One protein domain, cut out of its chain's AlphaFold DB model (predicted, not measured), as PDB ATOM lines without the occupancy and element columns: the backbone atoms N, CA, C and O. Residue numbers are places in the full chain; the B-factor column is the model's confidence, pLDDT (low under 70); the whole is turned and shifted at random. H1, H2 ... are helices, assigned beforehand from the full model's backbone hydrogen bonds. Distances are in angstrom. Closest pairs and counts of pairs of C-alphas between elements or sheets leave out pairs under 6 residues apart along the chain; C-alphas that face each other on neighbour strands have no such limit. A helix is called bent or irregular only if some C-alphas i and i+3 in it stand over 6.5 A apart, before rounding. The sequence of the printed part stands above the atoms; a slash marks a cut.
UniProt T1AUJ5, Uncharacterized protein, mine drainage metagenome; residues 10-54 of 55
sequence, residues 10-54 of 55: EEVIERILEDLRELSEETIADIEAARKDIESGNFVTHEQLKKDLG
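Overview. This is residues 10 to 54 of the 55 residues of an uncharacterized protein of mine drainage metagenome (UniProt T1AUJ5). The model is a wide, open U: the longest helix, H2, makes its base, H1 stands as one arm beyond the start of H2, and the link of residues 40 to 45 climbs from the end of H2 to H3 at the tip of the other arm. The space between the arms is empty, and no helix packs on another. The printed part has 45 residues with three named helices, H1, H2 and H3 in chain order, and no named strand. The class is all helix, with 32 of the 45 printed residues in helices. The whole is extended, with a radius of gyration of the C-alphas of 16.5 A, and the C-alphas span 43 by 24 by 12 A, a flat outline.

Along the chain. H2, the longest helix, holds residues 25 to 39, 15 residues, and measures 21.1 A from first to last C-alpha. It begins with C-alpha 25 at (-10.700, -3.871, 26.235) and ends with C-alpha 39 at (4.427, -6.346, 11.683). Before it comes H1, residues 10 to 19, 14.3 A from first to last C-alpha, with C-alpha 10 at (-5.275, 14.973, 44.560). After H2 comes H3, residues 46 to 52, 9.9 A from first to last C-alpha, ending with C-alpha 52 at (5.817, 13.540, 2.909).

Arrangement. H2 touches no helix. H1 and H2 are apart, with no C-alpha of the one within 8 A of the other, and the tight link of residues 20 to 24 joins them. H2 and H3 are apart too, by the same measure, and the short link of residues 40 to 45 joins them. H1 and H3 are also apart. The centre of H2 has a y of -3.250, while the centres of H1 and H3 have y of 9.240 and 12.365. In z the three centres fall along the chain, from 41.029 for H1 through 18.298 for H2 to 7.339 for H3. In H1, H2 and H3 every pair of O of residue i and N of residue i+4 is within hydrogen-bond range. None of the helices is bent or irregular.

Size, cuts and confidence. The two C-alphas farthest apart are those of Ile 13 and Gly 54, at 43.5 A, and the C-alphas of the first and last printed residues, Glu 10 and Gly 54, are 43.4 A apart. Residues 10 to 33, 36 to 41 and 45 to 51 stand free. No link is long, and the printed part has no cut. The mean pLDDT of the printed part is 93.6, and no printed residue is under 70.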
ATOM      1  N   GLU A  10      -4.296  15.519  45.500       94.19
ATOM      2  CA  GLU A  10      -5.275  14.973  44.560       94.19
ATOM      3  C   GLU A  10      -4.587  14.466  43.290       94.19
ATOM      4  O   GLU A  10      -4.693  13.282  43.001       94.19
ATOM      5  N   GLU A  11      -3.744  15.284  42.651       94.38
ATOM      6  CA  GLU A  11      -2.958  14.878  41.469       94.38
ATOM      7  C   GLU A  11      -2.076  13.642  41.745       94.38
ATOM      8  O   GLU A  11      -1.948  12.745  40.911       94.38
ATOM      9  N   VAL A  12      -1.497  13.538  42.951       93.75
ATOM     10  CA  VAL A  12      -0.727  12.344  43.345       93.75
ATOM     11  C   VAL A  12      -1.617  11.110  43.448       93.75
ATOM     12  O   VAL A  12      -1.189  10.030  43.043       93.75
ATOM     13  N   ILE A  13      -2.796  11.247  44.056       93.62
ATOM     14  CA  ILE A  13      -3.734  10.140  44.262       93.62
ATOM     15  C   ILE A  13      -4.301   9.689  42.919       93.62
ATOM     16  O   ILE A  13      -4.316   8.491  42.660       93.62
ATOM     17  N   GLU A  14      -4.705  10.621  42.058       95.00
ATOM     18  CA  GLU A  14      -5.219  10.329  40.719       95.00
ATOM     19  C   GLU A  14      -4.205   9.551  39.889       95.00
ATOM     20  O   GLU A  14      -4.548   8.480  39.400       95.00
ATOM     21  N   ARG A  15      -2.941   9.991  39.835       93.75
ATOM     22  CA  ARG A  15      -1.888   9.238  39.135       93.75
ATOM     23  C   ARG A  15      -1.742   7.815  39.669       93.75
ATOM     24  O   ARG A  15      -1.642   6.872  38.896       93.75
ATOM     25  N   ILE A  16      -1.710   7.646  40.994       93.06
ATOM     26  CA  ILE A  16      -1.577   6.308  41.589       93.06
ATOM     27  C   ILE A  16      -2.788   5.442  41.226       93.06
ATOM     28  O   ILE A  16      -2.634   4.254  40.964       93.06
ATOM     29  N   LEU A  17      -3.992   6.017  41.221       93.38
ATOM     30  CA  LEU A  17      -5.197   5.305  40.812       93.38
ATOM     31  C   LEU A  17      -5.182   4.969  39.318       93.38
ATOM     32  O   LEU A  17      -5.650   3.894  38.966       93.38
ATOM     33  N   GLU A  18      -4.658   5.844  38.459       90.00
ATOM     34  CA  GLU A  18      -4.468   5.571  37.030       90.00
ATOM     35  C   GLU A  18      -3.495   4.414  36.798       90.00
ATOM     36  O   GLU A  18      -3.845   3.495  36.067       90.00
ATOM     37  N   ASP A  19      -2.347   4.393  37.481       88.31
ATOM     38  CA  ASP A  19      -1.357   3.309  37.365       88.31
ATOM     39  C   ASP A  19      -1.921   1.934  37.778       88.31
ATOM     40  O   ASP A  19      -1.434   0.892  37.338       88.31
ATOM     41  N   LEU A  20      -2.930   1.918  38.653       91.19
ATOM     42  CA  LEU A  20      -3.588   0.699  39.131       91.19
ATOM     43  C   LEU A  20      -4.767   0.260  38.258       91.19
ATOM     44  O   LEU A  20      -5.297  -0.833  38.470       91.19
ATOM     45  N   ARG A  21      -5.224   1.099  37.325       92.88
ATOM     46  CA  ARG A  21      -6.315   0.737  36.420       92.88
ATOM     47  C   ARG A  21      -5.784  -0.158  35.312       92.88
ATOM     48  O   ARG A  21      -4.752   0.107  34.704       92.88
ATOM     49  N   GLU A  22      -6.542  -1.205  35.023       92.62
ATOM     50  CA  GLU A  22      -6.316  -2.013  33.832       92.62
ATOM     51  C   GLU A  22      -6.688  -1.210  32.579       92.62
ATOM     52  O   GLU A  22      -7.565  -0.338  32.611       92.62
ATOM     53  N   LEU A  23      -6.004  -1.500  31.469       93.00
ATOM     54  CA  LEU A  23      -6.378  -0.949  30.171       93.00
ATOM     55  C   LEU A  23      -7.790  -1.416  29.809       93.00
ATOM     56  O   LEU A  23      -8.175  -2.544  30.109       93.00
ATOM     57  N   SER A  24      -8.560  -0.557  29.139       93.25
ATOM     58  CA  SER A  24      -9.855  -0.981  28.610       93.25
ATOM     59  C   SER A  24      -9.668  -2.027  27.510       93.25
ATOM     60  O   SER A  24      -8.676  -2.003  26.782       93.25
ATOM     61  N   GLU A  25     -10.663  -2.895  27.335       95.44
ATOM     62  CA  GLU A  25     -10.700  -3.871  26.235       95.44
ATOM     63  C   GLU A  25     -10.523  -3.205  24.860       95.44
ATOM     64  O   GLU A  25      -9.821  -3.724  23.999       95.44
ATOM     65  N   GLU A  26     -11.106  -2.016  24.673       96.81
ATOM     66  CA  GLU A  26     -10.928  -1.198  23.464       96.81
ATOM     67  C   GLU A  26      -9.460  -0.801  23.262       96.81
ATOM     68  O   GLU A  26      -8.905  -1.012  22.188       96.81
ATOM     69  N   THR A  27      -8.793  -0.322  24.319       95.81
ATOM     70  CA  THR A  27      -7.373   0.058  24.253       95.81
ATOM     71  C   THR A  27      -6.491  -1.148  23.926       95.81
ATOM     72  O   THR A  27      -5.536  -1.033  23.160       95.81
ATOM     73  N   ILE A  28      -6.798  -2.316  24.495       97.00
ATOM     74  CA  ILE A  28      -6.067  -3.556  24.212       97.00
ATOM     75  C   ILE A  28      -6.246  -3.952  22.741       97.00
ATOM     76  O   ILE A  28      -5.253  -4.228  22.066       97.00
ATOM     77  N   ALA A  29      -7.478  -3.918  22.226       97.31
ATOM     78  CA  ALA A  29      -7.773  -4.232  20.830       97.31
ATOM     79  C   ALA A  29      -7.042  -3.291  19.854       97.31
ATOM     80  O   ALA A  29      -6.464  -3.751  18.864       97.31
ATOM     81  N   ASP A  30      -6.996  -1.992  20.157       97.00
ATOM     82  CA  ASP A  30      -6.269  -1.004  19.356       97.00
ATOM     83  C   ASP A  30      -4.756  -1.263  19.353       97.00
ATOM     84  O   ASP A  30      -4.105  -1.180  18.308       97.00
ATOM     85  N   ILE A  31      -4.180  -1.634  20.503       96.69
ATOM     86  CA  ILE A  31      -2.762  -2.006  20.602       96.69
ATOM     87  C   ILE A  31      -2.470  -3.243  19.747       96.69
ATOM     88  O   ILE A  31      -1.458  -3.279  19.044       96.69
ATOM     89  N   GLU A  32      -3.329  -4.261  19.781       97.19
ATOM     90  CA  GLU A  32      -3.162  -5.463  18.960       97.19
ATOM     91  C   GLU A  32      -3.234  -5.153  17.461       97.19
ATOM     92  O   GLU A  32      -2.389  -5.631  16.693       97.19
ATOM     93  N   ALA A  33      -4.183  -4.312  17.045       96.25
ATOM     94  CA  ALA A  33      -4.289  -3.842  15.667       96.25
ATOM     95  C   ALA A  33      -3.026  -3.079  15.234       96.25
ATOM     96  O   ALA A  33      -2.417  -3.421  14.219       96.25
ATOM     97  N   ALA A  34      -2.560  -2.131  16.050       95.25
ATOM     98  CA  ALA A  34      -1.349  -1.365  15.772       95.25
ATOM     99  C   ALA A  34      -0.100  -2.257  15.674       95.25
ATOM    100  O   ALA A  34       0.744  -2.062  14.797       95.25
ATOM    101  N   ARG A  35       0.028  -3.277  16.536       96.00
ATOM    102  CA  ARG A  35       1.129  -4.252  16.453       96.00
ATOM    103  C   ARG A  35       1.105  -5.015  15.131       96.00
ATOM    104  O   ARG A  35       2.154  -5.168  14.509       96.00
ATOM    105  N   LYS A  36      -0.075  -5.442  14.676       96.56
ATOM    106  CA  LYS A  36      -0.243  -6.122  13.386       96.56
ATOM    107  C   LYS A  36       0.098  -5.213  12.200       96.56
ATOM    108  O   LYS A  36       0.712  -5.668  11.232       96.56
ATOM    109  N   ASP A  37      -0.260  -3.937  12.270       95.12
ATOM    110  CA  ASP A  37       0.092  -2.955  11.241       95.12
ATOM    111  C   ASP A  37       1.608  -2.752  11.160       95.12
ATOM    112  O   ASP A  37       2.183  -2.780  10.072       95.12
ATOM    113  N   ILE A  38       2.289  -2.674  12.306       93.44
ATOM    114  CA  ILE A  38       3.755  -2.597  12.351       93.44
ATOM    115  C   ILE A  38       4.394  -3.873  11.782       93.44
ATOM    116  O   ILE A  38       5.302  -3.782  10.955       93.44
ATOM    117  N   GLU A  39       3.913  -5.056  12.175       93.38
ATOM    118  CA  GLU A  39       4.427  -6.346  11.683       93.38
ATOM    119  C   GLU A  39       4.224  -6.526  10.171       93.38
ATOM    120  O   GLU A  39       5.080  -7.093   9.493       93.38
ATOM    121  N   SER A  40       3.120  -6.014   9.626       94.94
ATOM    122  CA  SER A  40       2.833  -6.041   8.185       94.94
ATOM    123  C   SER A  40       3.552  -4.946   7.386       94.94
ATOM    124  O   SER A  40       3.448  -4.924   6.160       94.94
ATOM    125  N   GLY A  41       4.306  -4.064   8.051       91.88
ATOM    126  CA  GLY A  41       5.008  -2.945   7.417       91.88
ATOM    127  C   GLY A  41       4.105  -1.756   7.076       91.88
ATOM    128  O   GLY A  41       4.558  -0.819   6.419       91.88
ATOM    129  N   ASN A  42       2.854  -1.757   7.537       92.00
ATOM    130  CA  ASN A  42       1.884  -0.678   7.363       92.00
ATOM    131  C   ASN A  42       2.096   0.427   8.413       92.00
ATOM    132  O   ASN A  42       1.192   0.779   9.164       92.00
ATOM    133  N   PHE A  43       3.306   0.982   8.481       92.19
ATOM    134  CA  PHE A  43       3.621   2.110   9.355       92.19
ATOM    135  C   PHE A  43       4.505   3.126   8.632       92.19
ATOM    136  O   PHE A  43       5.270   2.790   7.731       92.19
ATOM    137  N   VAL A  44       4.430   4.384   9.063       92.06
ATOM    138  CA  VAL A  44       5.353   5.437   8.631       92.06
ATOM    139  C   VAL A  44       6.086   5.982   9.842       92.06
ATOM    140  O   VAL A  44       5.509   6.154  10.918       92.06
ATOM    141  N   THR A  45       7.380   6.247   9.693       92.56
ATOM    142  CA  THR A  45       8.138   6.902  10.758       92.56
ATOM    143  C   THR A  45       7.788   8.383  10.803       92.56
ATOM    144  O   THR A  45       7.387   8.984   9.805       92.56
ATOM    145  N   HIS A  46       7.993   9.005  11.962       91.25
ATOM    146  CA  HIS A  46       7.758  10.436  12.115       91.25
ATOM    147  C   HIS A  46       8.605  11.280  11.140       91.25
ATOM    148  O   HIS A  46       8.139  12.299  10.639       91.25
ATOM    149  N   GLU A  47       9.830  10.843  10.829       92.44
ATOM    150  CA  GLU A  47      10.677  11.496   9.825       92.44
ATOM    151  C   GLU A  47      10.147  11.322   8.400       92.44
ATOM    152  O   GLU A  47      10.181  12.276   7.624       92.44
ATOM    153  N   GLN A  48       9.654  10.129   8.049       91.06
ATOM    154  CA  GLN A  48       9.060   9.887   6.735       91.06
ATOM    155  C   GLN A  48       7.816  10.753   6.544       91.06
ATOM    156  O   GLN A  48       7.699  11.444   5.538       91.06
ATOM    157  N   LEU A  49       6.957  10.814   7.563       93.00
ATOM    158  CA  LEU A  49       5.762  11.647   7.541       93.00
ATOM    159  C   LEU A  49       6.098  13.139   7.376       93.00
ATOM    160  O   LEU A  49       5.422  13.834   6.626       93.00
ATOM    161  N   LYS A  50       7.151  13.646   8.033       92.62
ATOM    162  CA  LYS A  50       7.604  15.038   7.842       92.62
ATOM    163  C   LYS A  50       8.034  15.314   6.407       92.62
ATOM    164  O   LYS A  50       7.602  16.311   5.837       92.62
ATOM    165  N   LYS A  51       8.810  14.404   5.810       92.81
ATOM    166  CA  LYS A  51       9.222  14.508   4.403       92.81
ATOM    167  C   LYS A  51       8.015  14.510   3.467       92.81
ATOM    168  O   LYS A  51       7.960  15.349   2.575       92.81
ATOM    169  N   ASP A  52       7.047  13.628   3.706       90.44
ATOM    170  CA  ASP A  52       5.817  13.540   2.909       90.44
ATOM    171  C   ASP A  52       4.961  14.817   3.034       90.44
ATOM    172  O   ASP A  52       4.298  15.220   2.079       90.44
ATOM    173  N   LEU A  53       5.016  15.491   4.189       92.81
ATOM    174  CA  LEU A  53       4.346  16.769   4.458       92.81
ATOM    175  C   LEU A  53       5.165  18.009   4.047       92.81
ATOM    176  O   LEU A  53       4.661  19.127   4.161       92.81
ATOM    177  N   GLY A  54       6.402  17.842   3.567       88.81
ATOM    178  CA  GLY A  54       7.280  18.942   3.154       88.81
ATOM    179  C   GLY A  54       7.843  19.790   4.303       88.81
ATOM    180  O   GLY A  54       8.127  20.971   4.091       88.81
TER     181      GLY A  54